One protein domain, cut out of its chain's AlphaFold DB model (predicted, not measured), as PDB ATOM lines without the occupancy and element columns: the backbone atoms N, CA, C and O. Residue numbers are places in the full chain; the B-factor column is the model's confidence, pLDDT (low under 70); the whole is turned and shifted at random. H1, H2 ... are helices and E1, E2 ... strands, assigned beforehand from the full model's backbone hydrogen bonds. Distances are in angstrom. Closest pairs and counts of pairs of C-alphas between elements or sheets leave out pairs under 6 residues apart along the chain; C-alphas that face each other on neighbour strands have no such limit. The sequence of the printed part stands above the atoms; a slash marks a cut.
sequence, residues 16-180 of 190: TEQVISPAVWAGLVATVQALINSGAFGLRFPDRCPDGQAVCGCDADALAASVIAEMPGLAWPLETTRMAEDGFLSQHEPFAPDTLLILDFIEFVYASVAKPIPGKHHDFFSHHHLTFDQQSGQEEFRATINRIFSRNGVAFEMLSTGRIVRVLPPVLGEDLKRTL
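AT A GLANCE: This is residues 16 to 180 of the 190 residues of an uncharacterized protein of Thauera sp. SWB20 (UniProt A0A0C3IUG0). Three helices, H1, H3 and H4, form a small bundle, their centres making a triangle, with H4 running opposite to the other two. Two antiparallel hairpins, E1 with E2 and the longer E5 with E6, extend beyond one end of the bundle with E2 beside E6, while H2 lies slantwise near H3 and a small hairpin, E7 with E8, packs on H3 and H4. The hairpin of E3 and E4 reaches out to one side, its loop of residues 84 to 91 farthest out, and H5 lies away from the bundle at the end opposite to E5 and E6. The printed part has 165 residues, with five named helices and eight named strands in the order H1 E1 E2 H2 E3 E4 H3 E5 E6 H4 E7 E8 H5; the strands make four antiparallel sheets of two, and the class is mixed, helices and strands. The whole is loose, with a radius of gyration of the C-alphas of 18.9 A, and flat, spanning 65 by 50 by 27 A.

HOW THE PARTS SIT: H1, residues 22 to 38, touches H4, residues 134 to 151, with its residues 24 to 28 alone; the closest C-alphas are those of Val 24 and Ile 148, 7.1 A apart, at a shallow tilt of 20 degrees, opposite ways. H3, residues 99 to 112, touches H4 with residues 110 to 111 alone, closest at the C-alphas of Tyr 110 and Gln 138, 5.7 A, at a shallow tilt of 25 degrees, opposite ways. H1 and H3 are close but not clearly touching, with the C-alphas of Trp 25 and Ile 102 closest at 7.8 A, at a shallow tilt of 17 degrees, the same way. E1, residues 46 to 48, and E2, residues 55 to 58, form a hairpin, with N 56 and O 47 at 2.9 A. H2, residues 60 to 70, touches no helix; it is close to H3 but not clearly touching, with the C-alphas of Val 67 and Phe 105 closest at 7.7 A, at a steep tilt of 50 degrees, opposite ways. E3, residues 81 to 83, and E4, residues 92 to 94, form a hairpin, with N 82 and O 93 at 2.9 A. In the hairpin of E5, residues 115 to 122, and E6, residues 127 to 133, N 117 and O 131 are 2.8 A apart; E5 bends by 57 degrees at residue 119. The closest C-alphas of E2 and E6 are those of Cys 56 and His 129, 4.8 A. E7, residues 156 to 158, and E8, residues 164 to 166, form a hairpin, with N 157 and O 165 at 2.8 A; the closest C-alphas of H4 and E7 are those of Asn 146 and Glu 157, 5.9 A. H5, residues 170 to 178, is apart from H1, H3 and H4, among others. In H1, H2, H3 and H4 every O i to N i+4 pair is within hydrogen-bond range; in H5, 3 of 5 are.

IN THESE COORDINATES: H1 begins at C-alpha 22, (-9.922, 29.117, -33.593), and is 24.3 A long from first to last C-alpha. H2 is 15.4 A long and H3 20.1 A. E5 measures 19.6 A, ending at C-alpha 122, (4.832, 64.069, -20.755), and E6 measures 18.6 A. H4, the longest helix by residues, measures 25.8 A. H5 is 13.4 A long and ends at C-alpha 178, (5.743, 16.856, -63.465).

THE WHOLE: The two C-alphas farthest apart are those of Phe 124 and Leu 180, 68.3 A. The printed part has no cut, and no link is long. The mean pLDDT of the printed part is 90.9; residues 85 to 90 and 169 to 180 are under 70.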
ATOM      1  N   THR A  16       0.575  21.825 -43.723       93.31
ATOM      2  CA  THR A  16      -0.501  21.258 -44.553       93.31
ATOM      3  C   THR A  16      -1.880  21.840 -44.248       93.31
ATOM      4  O   THR A  16      -2.796  21.655 -45.045       93.31
ATOM      5  N   GLU A  17      -2.040  22.549 -43.129       95.44
ATOM      6  CA  GLU A  17      -3.321  23.100 -42.685       95.44
ATOM      7  C   GLU A  17      -3.696  24.325 -43.523       95.44
ATOM      8  O   GLU A  17      -3.047  25.369 -43.457       95.44
ATOM      9  N   GLN A  18      -4.751  24.204 -44.327       95.19
ATOM     10  CA  GLN A  18      -5.228  25.289 -45.196       95.19
ATOM     11  C   GLN A  18      -6.303  26.164 -44.544       95.19
ATOM     12  O   GLN A  18      -6.742  27.134 -45.156       95.19
ATOM     13  N   VAL A  19      -6.726  25.821 -43.328       97.44
ATOM     14  CA  VAL A  19      -7.740  26.543 -42.559       97.44
ATOM     15  C   VAL A  19      -7.102  27.068 -41.278       97.44
ATOM     16  O   VAL A  19      -6.414  26.332 -40.569       97.44
ATOM     17  N   ILE A  20      -7.331  28.343 -40.975       98.12
ATOM     18  CA  ILE A  20      -6.923  28.939 -39.702       98.12
ATOM     19  C   ILE A  20      -7.910  28.496 -38.622       98.12
ATOM     20  O   ILE A  20      -9.093  28.817 -38.667       98.12
ATOM     21  N   SER A  21      -7.416  27.737 -37.644       98.44
ATOM     22  CA  SER A  21      -8.236  27.249 -36.536       98.44
ATOM     23  C   SER A  21      -8.566  28.361 -35.526       98.44
ATOM     24  O   SER A  21      -7.814  29.336 -35.425       98.44
ATOM     25  N   PRO A  22      -9.613  28.195 -34.693       98.31
ATOM     26  CA  PRO A  22      -9.922  29.117 -33.593       98.31
ATOM     27  C   PRO A  22      -8.743  29.414 -32.661       98.31
ATOM     28  O   PRO A  22      -8.559  30.549 -32.232       98.31
ATOM     29  N   ALA A  23      -7.890  28.422 -32.387       98.31
ATOM     30  CA  ALA A  23      -6.706  28.616 -31.553       98.31
ATOM     31  C   ALA A  23      -5.662  29.525 -32.224       98.31
ATOM     32  O   ALA A  23      -5.068  30.384 -31.568       98.31
ATOM     33  N   VAL A  24      -5.448  29.360 -33.535       98.62
ATOM     34  CA  VAL A  24      -4.553  30.233 -34.307       98.62
ATOM     35  C   VAL A  24      -5.133  31.640 -34.375       98.62
ATOM     36  O   VAL A  24      -4.413  32.595 -34.092       98.62
ATOM     37  N   TRP A  25      -6.428  31.771 -34.674       98.69
ATOM     38  CA  TRP A  25      -7.118  33.059 -34.690       98.69
ATOM     39  C   TRP A  25      -7.005  33.797 -33.354       98.69
ATOM     40  O   TRP A  25      -6.581  34.947 -33.332       98.69
ATOM     41  N   ALA A  26      -7.255  33.129 -32.226       98.50
ATOM     42  CA  ALA A  26      -7.103  33.738 -30.906       98.50
ATOM     43  C   ALA A  26      -5.671  34.247 -30.644       98.50
ATOM     44  O   ALA A  26      -5.487  35.329 -30.085       98.50
ATOM     45  N   GLY A  27      -4.646  33.512 -31.094       98.50
ATOM     46  CA  GLY A  27      -3.250  33.959 -31.014       98.50
ATOM     47  C   GLY A  27      -2.948  35.185 -31.888       98.50
ATOM     48  O   GLY A  27      -2.184  36.066 -31.484       98.50
ATOM     49  N   LEU A  28      -3.570  35.271 -33.066       98.62
ATOM     50  CA  LEU A  28      -3.482  36.436 -33.948       98.62
ATOM     51  C   LEU A  28      -4.169  37.657 -33.325       98.62
ATOM     52  O   LEU A  28      -3.561  38.723 -33.262       98.62
ATOM     53  N   VAL A  29      -5.377  37.486 -32.780       98.62
ATOM     54  CA  VAL A  29      -6.110  38.536 -32.054       98.62
ATOM     55  C   VAL A  29      -5.286  39.068 -30.884       98.62
ATOM     56  O   VAL A  29      -5.117  40.278 -30.756       98.62
ATOM     57  N   ALA A  30      -4.693  38.186 -30.074       98.50
ATOM     58  CA  ALA A  30      -3.825  38.593 -28.968       98.50
ATOM     59  C   ALA A  30      -2.593  39.384 -29.448       98.50
ATOM     60  O   ALA A  30      -2.192  40.360 -28.810       98.50
ATOM     61  N   THR A  31      -2.015  38.997 -30.591       98.50
ATOM     62  CA  THR A  31      -0.895  39.723 -31.212       98.50
ATOM     63  C   THR A  31      -1.319  41.134 -31.621       98.50
ATOM     64  O   THR A  31      -0.623  42.097 -31.303       98.50
ATOM     65  N   VAL A  32      -2.475  41.282 -32.273       98.25
ATOM     66  CA  VAL A  32      -2.989  42.596 -32.686       98.25
ATOM     67  C   VAL A  32      -3.365  43.455 -31.481       98.25
ATOM     68  O   VAL A  32      -3.020  44.632 -31.455       98.25
ATOM     69  N   GLN A  33      -3.980  42.884 -30.445       97.88
ATOM     70  CA  GLN A  33      -4.303  43.634 -29.232       97.88
ATOM     71  C   GLN A  33      -3.042  44.196 -28.557       97.88
ATOM     72  O   GLN A  33      -3.044  45.337 -28.100       97.88
ATOM     73  N   ALA A  34      -1.939  43.442 -28.536       98.06
ATOM     74  CA  ALA A  34      -0.657  43.940 -28.037       98.06
ATOM     75  C   ALA A  34      -0.095  45.093 -28.895       98.06
ATOM     76  O   ALA A  34       0.462  46.055 -28.360       98.06
ATOM     77  N   LEU A  35      -0.271  45.037 -30.219       98.12
ATOM     78  CA  LEU A  35       0.096  46.130 -31.127       98.12
ATOM     79  C   LEU A  35      -0.752  47.389 -30.886       98.12
ATOM     80  O   LEU A  35      -0.193  48.483 -30.823       98.12
ATOM     81  N   ILE A  36      -2.064  47.245 -30.669       96.69
ATOM     82  CA  ILE A  36      -2.950  48.363 -30.300       96.69
ATOM     83  C   ILE A  36      -2.471  48.988 -28.987       96.69
ATOM     84  O   ILE A  36      -2.219  50.190 -28.934       96.69
ATOM     85  N   ASN A  37      -2.253  48.165 -27.958       95.50
ATOM     86  CA  ASN A  37      -1.846  48.629 -26.629       95.50
ATOM     87  C   ASN A  37      -0.470  49.316 -26.616       95.50
ATOM     88  O   ASN A  37      -0.216  50.156 -25.758       95.50
ATOM     89  N   SER A  38       0.426  48.961 -27.541       95.69
ATOM     90  CA  SER A  38       1.735  49.616 -27.673       95.69
ATOM     91  C   SER A  38       1.699  50.902 -28.506       95.69
ATOM     92  O   SER A  38       2.701  51.610 -28.566       95.69
ATOM     93  N   GLY A  39       0.571  51.219 -29.150       96.75
ATOM     94  CA  GLY A  39       0.465  52.348 -30.074       96.75
ATOM     95  C   GLY A  39       1.111  52.082 -31.435       96.75
ATOM     96  O   GLY A  39       1.354  53.027 -32.179       96.75
ATOM     97  N   ALA A  40       1.376  50.822 -31.798       98.12
ATOM     98  CA  ALA A  40       2.085  50.458 -33.030       98.12
ATOM     99  C   ALA A  40       1.355  50.869 -34.324       98.12
ATOM    100  O   ALA A  40       1.942  50.904 -35.401       98.12
ATOM    101  N   PHE A  41       0.075  51.212 -34.231       98.44
ATOM    102  CA  PHE A  41      -0.719  51.727 -35.345       98.44
ATOM    103  C   PHE A  41      -0.730  53.262 -35.432       98.44
ATOM    104  O   PHE A  41      -1.254  53.809 -36.400       98.44
ATOM    105  N   GLY A  42      -0.108  53.962 -34.476       97.69
ATOM    106  CA  GLY A  42      -0.129  55.423 -34.361       97.69
ATOM    107  C   GLY A  42       0.502  56.179 -35.535       97.69
ATOM    108  O   GLY A  42       0.215  57.356 -35.724       97.69
ATOM    109  N   LEU A  43       1.320  55.519 -36.366       97.88
ATOM    110  CA  LEU A  43       1.833  56.126 -37.599       97.88
ATOM    111  C   LEU A  43       0.714  56.372 -38.626       97.88
ATOM    112  O   LEU A  43       0.696  57.422 -39.266       97.88
ATOM    113  N   ARG A  44      -0.209  55.411 -38.786       98.00
ATOM    114  CA  ARG A  44      -1.340  55.492 -39.731       98.00
ATOM    115  C   ARG A  44      -2.606  56.039 -39.067       98.00
ATOM    116  O   ARG A  44      -3.347  56.779 -39.707       98.00
ATOM    117  N   PHE A  45      -2.823  55.709 -37.795       97.81
ATOM    118  CA  PHE A  45      -4.002  56.066 -37.002       97.81
ATOM    119  C   PHE A  45      -3.570  56.804 -35.721       97.81
ATOM    120  O   PHE A  45      -3.580  56.219 -34.637       97.81
ATOM    121  N   PRO A  46      -3.093  58.057 -35.831       97.19
ATOM    122  CA  PRO A  46      -2.490  58.766 -34.709       97.19
ATOM    123  C   PRO A  46      -3.530  59.212 -33.681       97.19
ATOM    124  O   PRO A  46      -4.385  60.034 -34.000       97.19
ATOM    125  N   ASP A  47      -3.359  58.784 -32.431       96.00
ATOM    126  CA  ASP A  47      -3.914  59.513 -31.288       96.00
ATOM    127  C   ASP A  47      -2.932  60.614 -30.866       96.00
ATOM    128  O   ASP A  47      -1.712  60.392 -30.834       96.00
ATOM    129  N   ARG A  48      -3.439  61.819 -30.596       94.06
ATOM    130  CA  ARG A  48      -2.623  63.023 -30.377       94.06
ATOM    131  C   ARG A  48      -2.768  63.542 -28.957       94.06
ATOM    132  O   ARG A  48      -3.862  63.604 -28.409       94.06
ATOM    133  N   CYS A  49      -1.650  64.018 -28.413       91.62
ATOM    134  CA  CYS A  49      -1.616  64.660 -27.105       91.62
ATOM    135  C   CYS A  49      -2.618  65.836 -27.058       91.62
ATOM    136  O   CYS A  49      -2.516  66.718 -27.913       91.62
ATOM    137  N   PRO A  50      -3.543  65.903 -26.080       88.19
ATOM    138  CA  PRO A  50      -4.606  66.915 -26.062       88.19
ATOM    139  C   PRO A  50      -4.126  68.372 -26.035       88.19
ATOM    140  O   PRO A  50      -4.815  69.262 -26.528       88.19
ATOM    141  N   ASP A  51      -2.950  68.631 -25.464       88.00
ATOM    142  CA  ASP A  51      -2.329  69.957 -25.392       88.00
ATOM    143  C   ASP A  51      -1.143  70.127 -26.361       88.00
ATOM    144  O   ASP A  51      -0.340  71.053 -26.230       88.00
ATOM    145  N   GLY A  52      -1.038  69.255 -27.369       84.88
ATOM    146  CA  GLY A  52       0.026  69.278 -28.367       84.88
ATOM    147  C   GLY A  52      -0.398  68.699 -29.718       84.88
ATOM    148  O   GLY A  52      -1.570  68.506 -30.011       84.88
ATOM    149  N   GLN A  53       0.580  68.457 -30.593       86.56
ATOM    150  CA  GLN A  53       0.364  67.793 -31.893       86.56
ATOM    151  C   GLN A  53       1.149  66.482 -32.020       86.56
ATOM    152  O   GLN A  53       1.081  65.821 -33.057       86.56
ATOM    153  N   ALA A  54       1.907  66.112 -30.985       92.25
ATOM    154  CA  ALA A  54       2.680  64.882 -30.964       92.25
ATOM    155  C   ALA A  54       1.754  63.665 -30.875       92.25
ATOM    156  O   ALA A  54       0.745  63.696 -30.169       92.25
ATOM    157  N   VAL A  55       2.119  62.599 -31.586       95.00
ATOM    158  CA  VAL A  55       1.425  61.313 -31.495       95.00
ATOM    159  C   VAL A  55       1.769  60.680 -30.153       95.00
ATOM    160  O   VAL A  55       2.940  60.636 -29.789       95.00
ATOM    161  N   CYS A  56       0.773  60.200 -29.418       94.31
ATOM    162  CA  CYS A  56       0.950  59.542 -28.120       94.31
ATOM    163  C   CYS A  56       0.388  58.118 -28.078       94.31
ATOM    164  O   CYS A  56       0.610  57.405 -27.101       94.31
ATOM    165  N   GLY A  57      -0.302  57.684 -29.135       94.50
ATOM    166  CA  GLY A  57      -0.912  56.364 -29.185       94.50
ATOM    167  C   GLY A  57      -1.565  56.051 -30.526       94.50
ATOM    168  O   GLY A  57      -1.191  56.596 -31.567       94.50
ATOM    169  N   CYS A  58      -2.539  55.148 -30.474       95.94
ATOM    170  CA  CYS A  58      -3.360  54.724 -31.600       95.94
ATOM    171  C   CYS A  58      -4.797  55.200 -31.392       95.94
ATOM    172  O   CYS A  58      -5.398  54.880 -30.368       95.94
ATOM    173  N   ASP A  59      -5.363  55.872 -32.391       97.19
ATOM    174  CA  ASP A  59      -6.800  56.129 -32.457       97.19
ATOM    175  C   ASP A  59      -7.514  54.807 -32.786       97.19
ATOM    176  O   ASP A  59      -7.509  54.327 -33.926       97.19
ATOM    177  N   ALA A  60      -8.050  54.164 -31.748       95.06
ATOM    178  CA  ALA A  60      -8.689  52.858 -31.857       95.06
ATOM    179  C   ALA A  60      -9.990  52.905 -32.673       95.06
ATOM    180  O   ALA A  60     -10.309  51.919 -33.339       95.06
ATOM    181  N   ASP A  61     -10.701  54.035 -32.670       96.81
ATOM    182  CA  ASP A  61     -11.949  54.204 -33.414       96.81
ATOM    183  C   ASP A  61     -11.662  54.378 -34.910       96.81
ATOM    184  O   ASP A  61     -12.313  53.749 -35.749       96.81
ATOM    185  N   ALA A  62     -10.634  55.157 -35.266       97.94
ATOM    186  CA  ALA A  62     -10.186  55.284 -36.652       97.94
ATOM    187  C   ALA A  62      -9.654  53.953 -37.212       97.94
ATOM    188  O   ALA A  62      -9.963  53.590 -38.353       97.94
ATOM    189  N   LEU A  63      -8.896  53.199 -36.405       97.81
ATOM    190  CA  LEU A  63      -8.453  51.850 -36.763       97.81
ATOM    191  C   LEU A  63      -9.653  50.920 -37.000       97.81
ATOM    192  O   LEU A  63      -9.716  50.264 -38.041       97.81
ATOM    193  N   ALA A  64     -10.614  50.899 -36.072       97.00
ATOM    194  CA  ALA A  64     -11.831  50.095 -36.170       97.00
ATOM    195  C   ALA A  64     -12.614  50.398 -37.451       97.00
ATOM    196  O   ALA A  64     -12.975  49.487 -38.197       97.00
ATOM    197  N   ALA A  65     -12.832  51.684 -37.739       97.81
ATOM    198  CA  ALA A  65     -13.550  52.124 -38.926       97.81
ATOM    199  C   ALA A  65     -12.849  51.683 -40.222       97.81
ATOM    200  O   ALA A  65     -13.516  51.217 -41.145       97.81
ATOM    201  N   SER A  66     -11.513  51.772 -40.281       98.00
ATOM    202  CA  SER A  66     -10.738  51.308 -41.440       98.00
ATOM    203  C   SER A  66     -10.845  49.794 -41.625       98.00
ATOM    204  O   SER A  66     -11.033  49.332 -42.746       98.00
ATOM    205  N   VAL A  67     -10.772  49.025 -40.532       97.50
ATOM    206  CA  VAL A  67     -10.901  47.561 -40.565       97.50
ATOM    207  C   VAL A  67     -12.280  47.140 -41.065       97.50
ATOM    208  O   VAL A  67     -12.371  46.326 -41.978       97.50
ATOM    209  N   ILE A  68     -13.351  47.717 -40.516       96.81
ATOM    210  CA  ILE A  68     -14.730  47.383 -40.908       96.81
ATOM    211  C   ILE A  68     -14.991  47.744 -42.378       96.81
ATOM    212  O   ILE A  68     -15.708  47.021 -43.070       96.81
ATOM    213  N   ALA A  69     -14.417  48.851 -42.858       97.44
ATOM    214  CA  ALA A  69     -14.588  49.299 -44.236       97.44
ATOM    215  C   ALA A  69     -13.854  48.411 -45.256       97.44
ATOM    216  O   ALA A  69     -14.397  48.153 -46.329       97.44
ATOM    217  N   GLU A  70     -12.637  47.955 -44.941       97.25
ATOM    218  CA  GLU A  70     -11.834  47.111 -45.839       97.25
ATOM    219  C   GLU A  70     -12.223  45.618 -45.747       97.25
ATOM    220  O   GLU A  70     -12.143  44.901 -46.744       97.25
ATOM    221  N   MET A  71     -12.710  45.160 -44.587       97.06
ATOM    222  CA  MET A  71     -13.050  43.759 -44.306       97.06
ATOM    223  C   MET A  71     -14.514  43.624 -43.844       97.06
ATOM    224  O   MET A  71     -14.774  43.290 -42.680       97.06
ATOM    225  N   PRO A  72     -15.500  43.861 -44.735       91.88
ATOM    226  CA  PRO A  72     -16.909  43.738 -44.384       91.88
ATOM    227  C   PRO A  72     -17.221  42.299 -43.949       91.88
ATOM    228  O   PRO A  72     -17.096  41.355 -44.726       91.88
ATOM    229  N   GLY A  73     -17.630  42.137 -42.690       90.38
ATOM    230  CA  GLY A  73     -17.896  40.834 -42.069       90.38
ATOM    231  C   GLY A  73     -16.897  40.433 -40.985       90.38
ATOM    232  O   GLY A  73     -17.152  39.466 -40.268       90.38
ATOM    233  N   LEU A  74     -15.797  41.175 -40.809       95.75
ATOM    234  CA  LEU A  74     -14.943  41.021 -39.635       95.75
ATOM    235  C   LEU A  74     -15.547  41.802 -38.463       95.75
ATOM    236  O   LEU A  74     -15.703  43.020 -38.534       95.75
ATOM    237  N   ALA A  75     -15.895  41.097 -37.387       94.56
ATOM    238  CA  ALA A  75     -16.382  41.733 -36.169       94.56
ATOM    239  C   ALA A  75     -15.296  42.628 -35.550       94.56
ATOM    240  O   ALA A  75     -14.114  42.273 -35.543       94.56
ATOM    241  N   TRP A  76     -15.709  43.775 -35.007       93.69
ATOM    242  CA  TRP A  76     -14.852  44.639 -34.205       93.69
ATOM    243  C   TRP A  76     -15.582  45.067 -32.921       93.69
ATOM    244  O   TRP A  76     -16.670  45.636 -33.027       93.69
ATOM    245  N   PRO A  77     -15.010  44.853 -31.720       94.38
ATOM    246  CA  PRO A  77     -13.726  44.199 -31.440       94.38
ATOM    247  C   PRO A  77     -13.633  42.760 -31.966       94.38
ATOM    248  O   PRO A  77     -14.648  42.108 -32.190       94.38
ATOM    249  N   LEU A  78     -12.410  42.274 -32.190       96.31
ATOM    250  CA  LEU A  78     -12.185  40.944 -32.758       96.31
ATOM    251  C   LEU A  78     -12.703  39.852 -31.810       96.31
ATOM    252  O   LEU A  78     -12.254  39.733 -30.669       96.31
ATOM    253  N   GLU A  79     -13.609  39.017 -32.306       95.50
ATOM    254  CA  GLU A  79     -14.230  37.945 -31.528       95.50
ATOM    255  C   GLU A  79     -13.452  36.632 -31.659       95.50
ATOM    256  O   GLU A  79     -13.102  36.203 -32.757       95.50
ATOM    257  N   THR A  80     -13.205  35.957 -30.535       96.88
ATOM    258  CA  THR A  80     -12.544  34.637 -30.484       96.88
ATOM    259  C   THR A  80     -13.459  33.531 -29.966       96.88
ATOM    260  O   THR A  80     -13.068  32.363 -29.929       96.88
ATOM    261  N   THR A  81     -14.687  33.883 -29.577       94.56
ATOM    262  CA  THR A  81     -15.719  32.936 -29.153       94.56
ATOM    263  C   THR A  81     -17.069  33.342 -29.718       94.56
ATOM    264  O   THR A  81     -17.292  34.524 -29.959       94.56
ATOM    265  N   ARG A  82     -17.968  32.373 -29.889       89.69
ATOM    266  CA  ARG A  82     -19.365  32.596 -30.281       89.69
ATOM    267  C   ARG A  82     -20.306  31.852 -29.342       89.69
ATOM    268  O   ARG A  82     -19.920  30.828 -28.778       89.69
ATOM    269  N   MET A  83     -21.535  32.339 -29.204       84.00
ATOM    270  CA  MET A  83     -22.578  31.620 -28.472       84.00
ATOM    271  C   MET A  83     -23.045  30.407 -29.285       84.00
ATOM    272  O   MET A  83     -23.364  30.542 -30.464       84.00
ATOM    273  N   ALA A  84     -23.040  29.226 -28.663       71.50
ATOM    274  CA  ALA A  84     -23.410  27.969 -29.312       71.50
ATOM    275  C   ALA A  84     -24.933  27.762 -29.381       71.50
ATOM    276  O   ALA A  84     -25.431  27.269 -30.389       71.50
ATOM    277  N   GLU A  85     -25.672  28.181 -28.346       68.19
ATOM    278  CA  GLU A  85     -27.138  28.103 -28.273       68.19
ATOM    279  C   GLU A  85     -27.721  29.226 -27.396       68.19
ATOM    280  O   GLU A  85     -27.145  29.597 -26.368       68.19
ATOM    281  N   ASP A  86     -28.905  29.720 -27.774       57.06
ATOM    282  CA  ASP A  86     -29.710  30.634 -26.960       57.06
ATOM    283  C   ASP A  86     -30.474  29.837 -25.890       57.06
ATOM    284  O   ASP A  86     -31.562  29.306 -26.122       57.06
ATOM    285  N   GLY A  87     -29.885  29.726 -24.696       64.38
ATOM    286  CA  GLY A  87     -30.464  29.008 -23.559       64.38
ATOM    287  C   GLY A  87     -30.010  29.550 -22.201       64.38
ATOM    288  O   GLY A  87     -29.162  30.433 -22.109       64.38
ATOM    289  N   PHE A  88     -30.573  29.002 -21.115       60.81
ATOM    290  CA  PHE A  88     -30.340  29.453 -19.727       60.81
ATOM    291  C   PHE A  88     -28.878  29.301 -19.250       60.81
ATOM    292  O   PHE A  88     -28.489  29.877 -18.237       60.81
ATOM    293  N   LEU A  89     -28.070  28.524 -19.979       65.38
ATOM    294  CA  LEU A  89     -26.626  28.396 -19.806       65.38
ATOM    295  C   LEU A  89     -25.958  28.795 -21.121       65.38
ATOM    296  O   LEU A  89     -25.844  27.977 -22.031       65.38
ATOM    297  N   SER A  90     -25.529  30.052 -21.222       65.69
ATOM    298  CA  SER A  90     -24.776  30.546 -22.374       65.69
ATOM    299  C   SER A  90     -23.463  29.765 -22.496       65.69
ATOM    300  O   SER A  90     -22.562  29.919 -21.670       65.69
ATOM    301  N   GLN A  91     -23.356  28.903 -23.508       79.00
ATOM    302  CA  GLN A  91     -22.114  28.200 -23.828       79.00
ATOM    303  C   GLN A  91     -21.367  28.976 -24.909       79.00
ATOM    304  O   GLN A  91     -21.923  29.282 -25.964       79.00
ATOM    305  N   HIS A  92     -20.110  29.308 -24.625       85.44
ATOM    306  CA  HIS A  92     -19.210  29.951 -25.574       85.44
ATOM    307  C   HIS A  92     -18.282  28.905 -26.180       85.44
ATOM    308  O   HIS A  92     -17.570  28.205 -25.459       85.44
ATOM    309  N   GLU A  93     -18.257  28.833 -27.505       92.50
ATOM    310  CA  GLU A  93     -17.337  27.980 -28.249       92.50
ATOM    311  C   GLU A  93     -16.229  28.812 -28.894       92.50
ATOM    312  O   GLU A  93     -16.502  29.930 -29.345       92.50
ATOM    313  N   PRO A  94     -14.993  28.285 -29.000       96.12
ATOM    314  CA  PRO A  94     -13.943  28.913 -29.787       96.12
ATOM    315  C   PRO A  94     -14.400  29.174 -31.223       96.12
ATOM    316  O   PRO A  94     -14.943  28.297 -31.892       96.12
ATOM    317  N   PHE A  95     -14.131  30.377 -31.710       96.06
ATOM    318  CA  PHE A  95     -14.549  30.838 -33.025       96.06
ATOM    319  C   PHE A  95     -13.358  31.378 -33.818       96.06
ATOM    320  O   PHE A  95     -12.423  31.933 -33.245       96.06
ATOM    321  N   ALA A  96     -13.410  31.209 -35.136       97.50
ATOM    322  CA  ALA A  96     -12.569  31.900 -36.104       97.50
ATOM    323  C   ALA A  96     -13.439  32.331 -37.297       97.50
ATOM    324  O   ALA A  96     -14.286  31.538 -37.726       97.50
ATOM    325  N   PRO A  97     -13.220  33.535 -37.854       97.50
ATOM    326  CA  PRO A  97     -13.772  33.926 -39.149       97.50
ATOM    327  C   PRO A  97     -13.271  33.040 -40.302       97.50
ATOM    328  O   PRO A  97     -12.407  32.177 -40.122       97.50
ATOM    329  N   ASP A  98     -13.789  33.281 -41.512       97.69
ATOM    330  CA  ASP A  98     -13.271  32.628 -42.716       97.69
ATOM    331  C   ASP A  98     -11.764  32.880 -42.877       97.69
ATOM    332  O   ASP A  98     -11.258  33.971 -42.606       97.69
ATOM    333  N   THR A  99     -11.036  31.860 -43.333       97.94
ATOM    334  CA  THR A  99      -9.578  31.937 -43.444       97.94
ATOM    335  C   THR A  99      -9.134  33.070 -44.360       97.94
ATOM    336  O   THR A  99      -8.190  33.761 -44.003       97.94
ATOM    337  N   LEU A 100      -9.799  33.309 -45.494       97.44
ATOM    338  CA  LEU A 100      -9.406  34.386 -46.408       97.44
ATOM    339  C   LEU A 100      -9.560  35.758 -45.747       97.44
ATOM    340  O   LEU A 100      -8.631  36.556 -45.807       97.44
ATOM    341  N   LEU A 101     -10.656  35.973 -45.015       98.38
ATOM    342  CA  LEU A 101     -10.887  37.209 -44.264       98.38
ATOM    343  C   LEU A 101      -9.805  37.448 -43.199       98.38
ATOM    344  O   LEU A 101      -9.354  38.575 -43.001       98.38
ATOM    345  N   ILE A 102      -9.352  36.382 -42.530       98.62
ATOM    346  CA  ILE A 102      -8.231  36.460 -41.585       98.62
ATOM    347  C   ILE A 102      -6.929  36.823 -42.311       98.62
ATOM    348  O   ILE A 102      -6.153  37.624 -41.795       98.62
ATOM    349  N   LEU A 103      -6.661  36.240 -43.482       98.56
ATOM    350  CA  LEU A 103      -5.446  36.534 -44.247       98.56
ATOM    351  C   LEU A 103      -5.423  37.990 -44.731       98.56
ATOM    352  O   LEU A 103      -4.411  38.659 -44.519       98.56
ATOM    353  N   ASP A 104      -6.537  38.497 -45.265       98.56
ATOM    354  CA  ASP A 104      -6.689  39.905 -45.660       98.56
ATOM    355  C   ASP A 104      -6.434  40.837 -44.466       98.56
ATOM    356  O   ASP A 104      -5.678  41.808 -44.554       98.56
ATOM    357  N   PHE A 105      -6.983  40.491 -43.297       98.69
ATOM    358  CA  PHE A 105      -6.757  41.250 -42.070       98.69
ATOM    359  C   PHE A 105      -5.283  41.281 -41.644       98.69
ATOM    360  O   PHE A 105      -4.771  42.323 -41.233       98.69
ATOM    361  N   ILE A 106      -4.565  40.163 -41.757       98.69
ATOM    362  CA  ILE A 106      -3.137  40.114 -41.430       98.69
ATOM    363  C   ILE A 106      -2.323  40.982 -42.409       98.69
ATOM    364  O   ILE A 106      -1.397  41.672 -41.973       98.69
ATOM    365  N   GLU A 107      -2.653  40.996 -43.706       98.81
ATOM    366  CA  GLU A 107      -2.008  41.899 -44.673       98.81
ATOM    367  C   GLU A 107      -2.286  43.375 -44.347       98.81
ATOM    368  O   GLU A 107      -1.360  44.194 -44.348       98.81
ATOM    369  N   PHE A 108      -3.524  43.710 -43.966       98.69
ATOM    370  CA  PHE A 108      -3.891  45.049 -43.496       98.69
ATOM    371  C   PHE A 108      -3.066  45.479 -42.273       98.69
ATOM    372  O   PHE A 108      -2.561  46.609 -42.216       98.69
ATOM    373  N   VAL A 109      -2.890  44.581 -41.294       98.69
ATOM    374  CA  VAL A 109      -2.075  44.854 -40.103       98.69
ATOM    375  C   VAL A 109      -0.625  45.109 -40.499       98.69
ATOM    376  O   VAL A 109      -0.046  46.096 -40.051       98.69
ATOM    377  N   TYR A 110      -0.047  44.286 -41.377       98.81
ATOM    378  CA  TYR A 110       1.314  44.498 -41.874       98.81
ATOM    379  C   TYR A 110       1.470  45.858 -42.572       98.81
ATOM    380  O   TYR A 110       2.446  46.574 -42.345       98.81
ATOM    381  N   ALA A 111       0.502  46.256 -43.400       98.62
ATOM    382  CA  ALA A 111       0.539  47.546 -44.087       98.62
ATOM    383  C   ALA A 111       0.482  48.741 -43.116       98.62
ATOM    384  O   ALA A 111       0.976  49.824 -43.432       98.62
ATOM    385  N   SER A 112      -0.102  48.546 -41.932       98.44
ATOM    386  CA  SER A 112      -0.410  49.619 -40.980       98.44
ATOM    387  C   SER A 112       0.528  49.685 -39.774       98.44
ATOM    388  O   SER A 112       0.606  50.728 -39.127       98.44
ATOM    389  N   VAL A 113       1.210  48.587 -39.442       98.62
ATOM    390  CA  VAL A 113       2.031  48.479 -38.233       98.62
ATOM    391  C   VAL A 113       3.360  49.216 -38.382       98.62
ATOM    392  O   VAL A 113       4.045  49.118 -39.400       98.62
ATOM    393  N   ALA A 114       3.757  49.916 -37.326       98.50
ATOM    394  CA  ALA A 114       5.077  50.497 -37.171       98.50
ATOM    395  C   ALA A 114       5.554  50.346 -35.725       98.50
ATOM    396  O   ALA A 114       4.768  50.424 -34.785       98.50
ATOM    397  N   LYS A 115       6.854  50.134 -35.525       98.38
ATOM    398  CA  LYS A 115       7.423  50.000 -34.185       98.38
ATOM    399  C   LYS A 115       7.398  51.363 -33.485       98.38
ATOM    400  O   LYS A 115       8.066  52.279 -33.972       98.38
ATOM    401  N   PRO A 116       6.674  51.516 -32.366       97.44
ATOM    402  CA  PRO A 116       6.656  52.762 -31.619       97.44
ATOM    403  C   PRO A 116       7.992  52.942 -30.889       97.44
ATOM    404  O   PRO A 116       8.498  52.031 -30.233       97.44
ATOM    405  N   ILE A 117       8.563  54.135 -31.004       97.00
ATOM    406  CA  ILE A 117       9.799  54.548 -30.345       97.00
ATOM    407  C   ILE A 117       9.421  55.639 -29.338       97.00
ATOM    408  O   ILE A 117       9.068  56.751 -29.757       97.00
ATOM    409  N   PRO A 118       9.460  55.345 -28.024       91.88
ATOM    410  CA  PRO A 118       9.104  56.314 -27.002       91.88
ATOM    411  C   PRO A 118      10.137  57.441 -26.970       91.88
ATOM    412  O   PRO A 118      11.328  57.220 -26.756       91.88
ATOM    413  N   GLY A 119       9.665  58.662 -27.190       89.81
ATOM    414  CA  GLY A 119      10.423  59.887 -27.006       89.81
ATOM    415  C   GLY A 119      10.207  60.474 -25.612       89.81
ATOM    416  O   GLY A 119      10.112  59.764 -24.605       89.81
ATOM    417  N   LYS A 120      10.120  61.807 -25.558       85.94
ATOM    418  CA  LYS A 120       9.916  62.563 -24.318       85.94
ATOM    419  C   LYS A 120       8.658  62.079 -23.584       85.94
ATOM    420  O   LYS A 120       7.594  61.962 -24.192       85.94
ATOM    421  N   HIS A 121       8.798  61.836 -22.282       87.62
ATOM    422  CA  HIS A 121       7.667  61.596 -21.393       87.62
ATOM    423  C   HIS A 121       6.982  62.922 -21.050       87.62
ATOM    424  O   HIS A 121       7.654  63.924 -20.781       87.62
ATOM    425  N   HIS A 122       5.657  62.931 -21.102       84.31
ATOM    426  CA  HIS A 122       4.832  64.069 -20.755       84.31
ATOM    427  C   HIS A 122       4.085  63.787 -19.447       84.31
ATOM    428  O   HIS A 122       3.020  63.176 -19.452       84.31
ATOM    429  N   ASP A 123       4.658  64.248 -18.334       82.25
ATOM    430  CA  ASP A 123       4.220  63.905 -16.973       82.25
ATOM    431  C   ASP A 123       2.737  64.216 -16.710       82.25
ATOM    432  O   ASP A 123       2.030  63.394 -16.127       82.25
ATOM    433  N   PHE A 124       2.245  65.373 -17.177       80.00
ATOM    434  CA  PHE A 124       0.876  65.838 -16.917       80.00
ATOM    435  C   PHE A 124      -0.193  64.861 -17.427       80.00
ATOM    436  O   PHE A 124      -1.168  64.600 -16.727       80.00
ATOM    437  N   PHE A 125       0.014  64.283 -18.615       78.25
ATOM    438  CA  PHE A 125      -0.870  63.265 -19.194       78.25
ATOM    439  C   PHE A 125      -0.313  61.839 -19.081       78.25
ATOM    440  O   PHE A 125      -0.941  60.901 -19.564       78.25
ATOM    441  N   SER A 126       0.857  61.670 -18.454       86.31
ATOM    442  CA  SER A 126       1.499  60.382 -18.176       86.31
ATOM    443  C   SER A 126       1.677  59.482 -19.411       86.31
ATOM    444  O   SER A 126       1.492  58.268 -19.338       86.31
ATOM    445  N   HIS A 127       2.071  60.059 -20.554       88.00
ATOM    446  CA  HIS A 127       2.346  59.309 -21.789       88.00
ATOM    447  C   HIS A 127       3.661  59.728 -22.456       88.00
ATOM    448  O   HIS A 127       4.242  60.765 -22.142       88.00
ATOM    449  N   HIS A 128       4.142  58.920 -23.401       89.94
ATOM    450  CA  HIS A 128       5.289  59.269 -24.242       89.94
ATOM    451  C   HIS A 128       4.831  59.836 -25.579       89.94
ATOM    452  O   HIS A 128       3.898  59.323 -26.189       89.94
ATOM    453  N   HIS A 129       5.538  60.847 -26.072       93.12
ATOM    454  CA  HIS A 129       5.438  61.219 -27.479       93.12
ATOM    455  C   HIS A 129       6.143  60.153 -28.316       93.12
ATOM    456  O   HIS A 129       7.308  59.839 -28.069       93.12
ATOM    457  N   LEU A 130       5.445  59.596 -29.294       95.25
ATOM    458  CA  LEU A 130       5.909  58.489 -30.110       95.25
ATOM    459  C   LEU A 130       6.481  58.990 -31.437       95.25
ATOM    460  O   LEU A 130       5.939  59.878 -32.096       95.25
ATOM    461  N   THR A 131       7.578  58.361 -31.835       96.75
ATOM    462  CA  THR A 131       8.035  58.302 -33.230       96.75
ATOM    463  C   THR A 131       7.974  56.849 -33.692       96.75
ATOM    464  O   THR A 131       7.695  55.969 -32.878       96.75
ATOM    465  N   PHE A 132       8.177  56.573 -34.979       98.12
ATOM    466  CA  PHE A 132       7.890  55.248 -35.526       98.12
ATOM    467  C   PHE A 132       8.972  54.758 -36.482       98.12
ATOM    468  O   PHE A 132       9.450  55.516 -37.324       98.12
ATOM    469  N   ASP A 133       9.291  53.469 -36.385       98.44
ATOM    470  CA  ASP A 133      10.057  52.721 -37.381       98.44
ATOM    471  C   ASP A 133       9.146  51.668 -38.026       98.44
ATOM    472  O   ASP A 133       8.854  50.613 -37.450       98.44
ATOM    473  N   GLN A 134       8.653  51.985 -39.224       98.12
ATOM    474  CA  GLN A 134       7.714  51.124 -39.935       98.12
ATOM    475  C   GLN A 134       8.350  49.803 -40.367       98.12
ATOM    476  O   GLN A 134       7.739  48.751 -40.189       98.12
ATOM    477  N   GLN A 135       9.590  49.840 -40.861       98.31
ATOM    478  CA  GLN A 135      10.276  48.648 -41.341       98.31
ATOM    479  C   GLN A 135      10.501  47.650 -40.200       98.31
ATOM    480  O   GLN A 135      10.145  46.479 -40.334       98.31
ATOM    481  N   SER A 136      11.011  48.112 -39.053       98.31
ATOM    482  CA  SER A 136      11.196  47.241 -37.885       98.31
ATOM    483  C   SER A 136       9.868  46.651 -37.401       98.31
ATOM    484  O   SER A 136       9.799  45.460 -37.101       98.31
ATOM    485  N   GLY A 137       8.794  47.452 -37.362       98.50
ATOM    486  CA  GLY A 137       7.466  46.972 -36.961       98.50
ATOM    487  C   GLY A 137       6.926  45.883 -37.892       98.50
ATOM    488  O   GLY A 137       6.444  44.846 -37.435       98.50
ATOM    489  N   GLN A 138       7.072  46.085 -39.201       98.69
ATOM    490  CA  GLN A 138       6.691  45.125 -40.236       98.69
ATOM    491  C   GLN A 138       7.493  43.824 -40.156       98.69
ATOM    492  O   GLN A 138       6.930  42.731 -40.265       98.69
ATOM    493  N   GLU A 139       8.806  43.914 -39.949       98.56
ATOM    494  CA  GLU A 139       9.676  42.747 -39.819       98.56
ATOM    495  C   GLU A 139       9.359  41.927 -38.559       98.56
ATOM    496  O   GLU A 139       9.250  40.698 -38.645       98.56
ATOM    497  N   GLU A 140       9.150  42.589 -37.416       98.38
ATOM    498  CA  GLU A 140       8.764  41.952 -36.150       98.38
ATOM    499  C   GLU A 140       7.378  41.290 -36.239       98.38
ATOM    500  O   GLU A 140       7.199  40.147 -35.787       98.38
ATOM    501  N   PHE A 141       6.413  41.964 -36.873       98.69
ATOM    502  CA  PHE A 141       5.079  41.418 -37.109       98.69
ATOM    503  C   PHE A 141       5.138  40.185 -38.014       98.69
ATOM    504  O   PHE A 141       4.696  39.107 -37.612       98.69
ATOM    505  N   ARG A 142       5.785  40.290 -39.183       98.62
ATOM    506  CA  ARG A 142       5.985  39.168 -40.114       98.62
ATOM    507  C   ARG A 142       6.632  37.966 -39.429       98.62
ATOM    508  O   ARG A 142       6.173  36.836 -39.593       98.62
ATOM    509  N   ALA A 143       7.690  38.189 -38.645       98.06
ATOM    510  CA  ALA A 143       8.374  37.120 -37.920       98.06
ATOM    511  C   ALA A 143       7.456  36.430 -36.896       98.06
ATOM    512  O   ALA A 143       7.562  35.221 -36.676       98.06
ATOM    513  N   THR A 144       6.547  37.180 -36.273       98.38
ATOM    514  CA  THR A 144       5.552  36.642 -35.341       98.38
ATOM    515  C   THR A 144       4.478  35.831 -36.059       98.38
ATOM    516  O   THR A 144       4.237  34.690 -35.663       98.38
ATOM    517  N   ILE A 145       3.911  36.349 -37.150       98.38
ATOM    518  CA  ILE A 145       2.913  35.647 -37.967       98.38
ATOM    519  C   ILE A 145       3.471  34.336 -38.521       98.38
ATOM    520  O   ILE A 145       2.888  33.273 -38.307       98.38
ATOM    521  N   ASN A 146       4.648  34.371 -39.148       97.44
ATOM    522  CA  ASN A 146       5.253  33.169 -39.721       97.44
ATOM    523  C   ASN A 146       5.604  32.126 -38.654       97.44
ATOM    524  O   ASN A 146       5.490  30.930 -38.920       97.44
ATOM    525  N   ARG A 147       5.966  32.552 -37.436       96.12
ATOM    526  CA  ARG A 147       6.165  31.644 -36.295       96.12
ATOM    527  C   ARG A 147       4.852  31.004 -35.838       96.12
ATOM    528  O   ARG A 147       4.833  29.808 -35.564       96.12
ATOM    529  N   ILE A 148       3.760  31.766 -35.750       97.50
ATOM    530  CA  ILE A 148       2.436  31.216 -35.413       97.50
ATOM    531  C   ILE A 148       2.021  30.189 -36.470       97.50
ATOM    532  O   ILE A 148       1.627  29.074 -36.126       97.50
ATOM    533  N   PHE A 149       2.160  30.530 -37.751       97.00
ATOM    534  CA  PHE A 149       1.774  29.647 -38.840       97.00
ATOM    535  C   PHE A 149       2.616  28.371 -38.903       97.00
ATOM    536  O   PHE A 149       2.050  27.281 -38.984       97.00
ATOM    537  N   SER A 150       3.945  28.467 -38.810       94.69
ATOM    538  CA  SER A 150       4.823  27.291 -38.870       94.69
ATOM    539  C   SER A 150       4.543  26.308 -37.732       94.69
ATOM    540  O   SER A 150       4.403  25.109 -37.968       94.69
ATOM    541  N   ARG A 151       4.362  26.808 -36.505       93.44
ATOM    542  CA  ARG A 151       4.109  25.969 -35.324       93.44
ATOM    543  C   ARG A 151       2.754  25.267 -35.350       93.44
ATOM    544  O   ARG A 151       2.619  24.171 -34.807       93.44
ATOM    545  N   ASN A 152       1.768  25.878 -35.998       95.38
ATOM    546  CA  ASN A 152       0.428  25.313 -36.136       95.38
ATOM    547  C   ASN A 152       0.231  24.543 -37.450       95.38
ATOM    548  O   ASN A 152      -0.871  24.084 -37.717       95.38
ATOM    549  N   GLY A 153       1.282  24.376 -38.261       94.81
ATOM    550  CA  GLY A 153       1.186  23.674 -39.543       94.81
ATOM    551  C   GLY A 153       0.360  24.421 -40.594       94.81
ATOM    552  O   GLY A 153      -0.028  23.819 -41.587       94.81
ATOM    553  N   VAL A 154       0.110  25.720 -40.409       97.06
ATOM    554  CA  VAL A 154      -0.663  26.549 -41.342       97.06
ATOM    555  C   VAL A 154       0.133  26.752 -42.629       97.06
ATOM    556  O   VAL A 154       1.277  27.221 -42.602       97.06
ATOM    557  N   ALA A 155      -0.478  26.417 -43.761       96.12
ATOM    558  CA  ALA A 155       0.106  26.375 -45.098       96.12
ATOM    559  C   ALA A 155       0.150  27.749 -45.801       96.12
ATOM    560  O   ALA A 155      -0.021  27.836 -47.016       96.12
ATOM    561  N   PHE A 156       0.392  28.829 -45.051       97.25
ATOM    562  CA  PHE A 156       0.469  30.201 -45.567       97.25
ATOM    563  C   PHE A 156       1.679  30.942 -45.024       97.25
ATOM    564  O   PHE A 156       1.919  30.897 -43.830       97.25
ATOM    565  N   GLU A 157       2.430  31.667 -45.835       97.25
ATOM    566  CA  GLU A 157       3.597  32.428 -45.385       97.25
ATOM    567  C   GLU A 157       3.482  33.892 -45.781       97.25
ATOM    568  O   GLU A 157       3.159  34.197 -46.923       97.25
ATOM    569  N   MET A 158       3.787  34.790 -44.847       98.44
ATOM    570  CA  MET A 158       3.934  36.210 -45.132       98.44
ATOM    571  C   MET A 158       5.350  36.504 -45.635       98.44
ATOM    572  O   MET A 158       6.343  36.308 -44.924       98.44
ATOM    573  N   LEU A 159       5.438  37.023 -46.854       98.25
ATOM    574  CA  LEU A 159       6.676  37.463 -47.483       98.25
ATOM    575  C   LEU A 159       7.180  38.783 -46.886       98.25
ATOM    576  O   LEU A 159       6.472  39.490 -46.172       98.25
ATOM    577  N   SER A 160       8.419  39.163 -47.215       97.12
ATOM    578  CA  SER A 160       8.980  40.477 -46.849       97.12
ATOM    579  C   SER A 160       8.209  41.663 -47.418       97.12
ATOM    580  O   SER A 160       8.430  42.774 -46.966       97.12
ATOM    581  N   THR A 161       7.345  41.444 -48.409       97.44
ATOM    582  CA  THR A 161       6.498  42.480 -49.010       97.44
ATOM    583  C   THR A 161       5.156  42.638 -48.294       97.44
ATOM    584  O   THR A 161       4.310  43.379 -48.783       97.44
ATOM    585  N   GLY A 162       4.901  41.865 -47.232       97.44
ATOM    586  CA  GLY A 162       3.600  41.808 -46.559       97.44
ATOM    587  C   GLY A 162       2.572  40.893 -47.212       97.44
ATOM    588  O   GLY A 162       1.541  40.635 -46.608       97.44
ATOM    589  N   ARG A 163       2.857  40.364 -48.409       98.19
ATOM    590  CA  ARG A 163       1.948  39.454 -49.117       98.19
ATOM    591  C   ARG A 163       1.970  38.066 -48.503       98.19
ATOM    592  O   ARG A 163       3.050  37.531 -48.248       98.19
ATOM    593  N   ILE A 164       0.803  37.460 -48.361       98.31
ATOM    594  CA  ILE A 164       0.631  36.081 -47.938       98.31
ATOM    595  C   ILE A 164       0.565  35.171 -49.164       98.31
ATOM    596  O   ILE A 164      -0.183  35.397 -50.112       98.31
ATOM    597  N   VAL A 165       1.356  34.102 -49.140       97.12
ATOM    598  CA  VAL A 165       1.380  33.075 -50.185       97.12
ATOM    599  C   VAL A 165       1.085  31.704 -49.605       97.12
ATOM    600  O   VAL A 165       1.377  31.427 -48.442       97.12
ATOM    601  N   ARG A 166       0.523  30.811 -50.423       94.75
ATOM    602  CA  ARG A 166       0.372  29.399 -50.054       94.75
ATOM    603  C   ARG A 166       1.730  28.710 -50.060       94.75
ATOM    604  O   ARG A 166       2.495  28.843 -51.012       94.75
ATOM    605  N   VAL A 167       1.985  27.918 -49.027       89.44
ATOM    606  CA  VAL A 167       3.127  27.007 -48.966       89.44
ATOM    607  C   VAL A 167       2.653  25.652 -49.472       89.44
ATOM    608  O   VAL A 167       1.759  25.045 -48.885       89.44
ATOM    609  N   LEU A 168       3.220  25.177 -50.580       70.19
ATOM    610  CA  LEU A 168       2.913  23.839 -51.078       70.19
ATOM    611  C   LEU A 168       3.637  22.792 -50.218       70.19
ATOM    612  O   LEU A 168       4.824  22.970 -49.925       70.19
ATOM    613  N   PRO A 169       2.971  21.682 -49.844       60.91
ATOM    614  CA  PRO A 169       3.652  20.551 -49.237       60.91
ATOM    615  C   PRO A 169       4.809  20.096 -50.141       60.91
ATOM    616  O   PRO A 169       4.611  20.005 -51.357       60.91
ATOM    617  N   PRO A 170       5.985  19.749 -49.584       57.09
ATOM    618  CA  PRO A 170       7.145  19.324 -50.373       57.09
ATOM    619  C   PRO A 170       6.833  18.190 -51.359       57.09
ATOM    620  O   PRO A 170       7.409  18.134 -52.439       57.09
ATOM    621  N   VAL A 171       5.875  17.323 -51.009       55.12
ATOM    622  CA  VAL A 171       5.456  16.169 -51.818       55.12
ATOM    623  C   VAL A 171       4.688  16.586 -53.079       55.12
ATOM    624  O   VAL A 171       4.875  15.989 -54.130       55.12
ATOM    625  N   LEU A 172       3.882  17.652 -53.025       52.03
ATOM    626  CA  LEU A 172       3.108  18.122 -54.184       52.03
ATOM    627  C   LEU A 172       3.926  19.015 -55.124       52.03
ATOM    628  O   LEU A 172       3.559  19.169 -56.285       52.03
ATOM    629  N   GLY A 173       5.033  19.597 -54.652       52.78
ATOM    630  CA  GLY A 173       5.895  20.446 -55.480       52.78
ATOM    631  C   GLY A 173       6.589  19.691 -56.620       52.78
ATOM    632  O   GLY A 173       6.781  20.258 -57.694       52.78
ATOM    633  N   GLU A 174       6.938  18.419 -56.408       49.72
ATOM    634  CA  GLU A 174       7.534  17.543 -57.431       49.72
ATOM    635  C   GLU A 174       6.477  17.032 -58.428       49.72
ATOM    636  O   GLU A 174       6.697  17.078 -59.641       49.72
ATOM    637  N   ASP A 175       5.297  16.628 -57.945       50.22
ATOM    638  CA  ASP A 175       4.223  16.100 -58.797       50.22
ATOM    639  C   ASP A 175       3.546  17.190 -59.650       50.22
ATOM    640  O   ASP A 175       3.214  16.942 -60.813       50.22
ATOM    641  N   LEU A 176       3.422  18.424 -59.136       53.91
ATOM    642  CA  LEU A 176       2.933  19.577 -59.911       53.91
ATOM    643  C   LEU A 176       3.940  20.055 -60.966       53.91
ATOM    644  O   LEU A 176       3.547  20.423 -62.070       53.91
ATOM    645  N   LYS A 177       5.248  19.984 -60.682       51.19
ATOM    646  CA  LYS A 177       6.289  20.244 -61.697       51.19
ATOM    647  C   LYS A 177       6.308  19.178 -62.796       51.19
ATOM    648  O   LYS A 177       6.680  19.481 -63.928       51.19
ATOM    649  N   ARG A 178       5.897  17.944 -62.485       49.75
ATOM    650  CA  ARG A 178       5.743  16.856 -63.465       49.75
ATOM    651  C   ARG A 178       4.434  16.902 -64.252       49.75
ATOM    652  O   ARG A 178       4.372  16.279 -65.306       49.75
ATOM    653  N   THR A 179       3.425  17.645 -63.798       47.81
ATOM    654  CA  THR A 179       2.144  17.833 -64.507       47.81
ATOM    655  C   THR A 179       2.141  19.043 -65.446       47.81
ATOM    656  O   THR A 179       1.092  19.612 -65.734       47.81
ATOM    657  N   LEU A 180       3.298  19.376 -66.038       51.06
ATOM    658  CA  LEU A 180       3.296  19.885 -67.412       51.06
ATOM    659  C   LEU A 180       2.560  18.841 -68.251       51.06
ATOM    660  O   LEU A 180       3.098  17.767 -68.536       51.06
TER     661      LEU A 180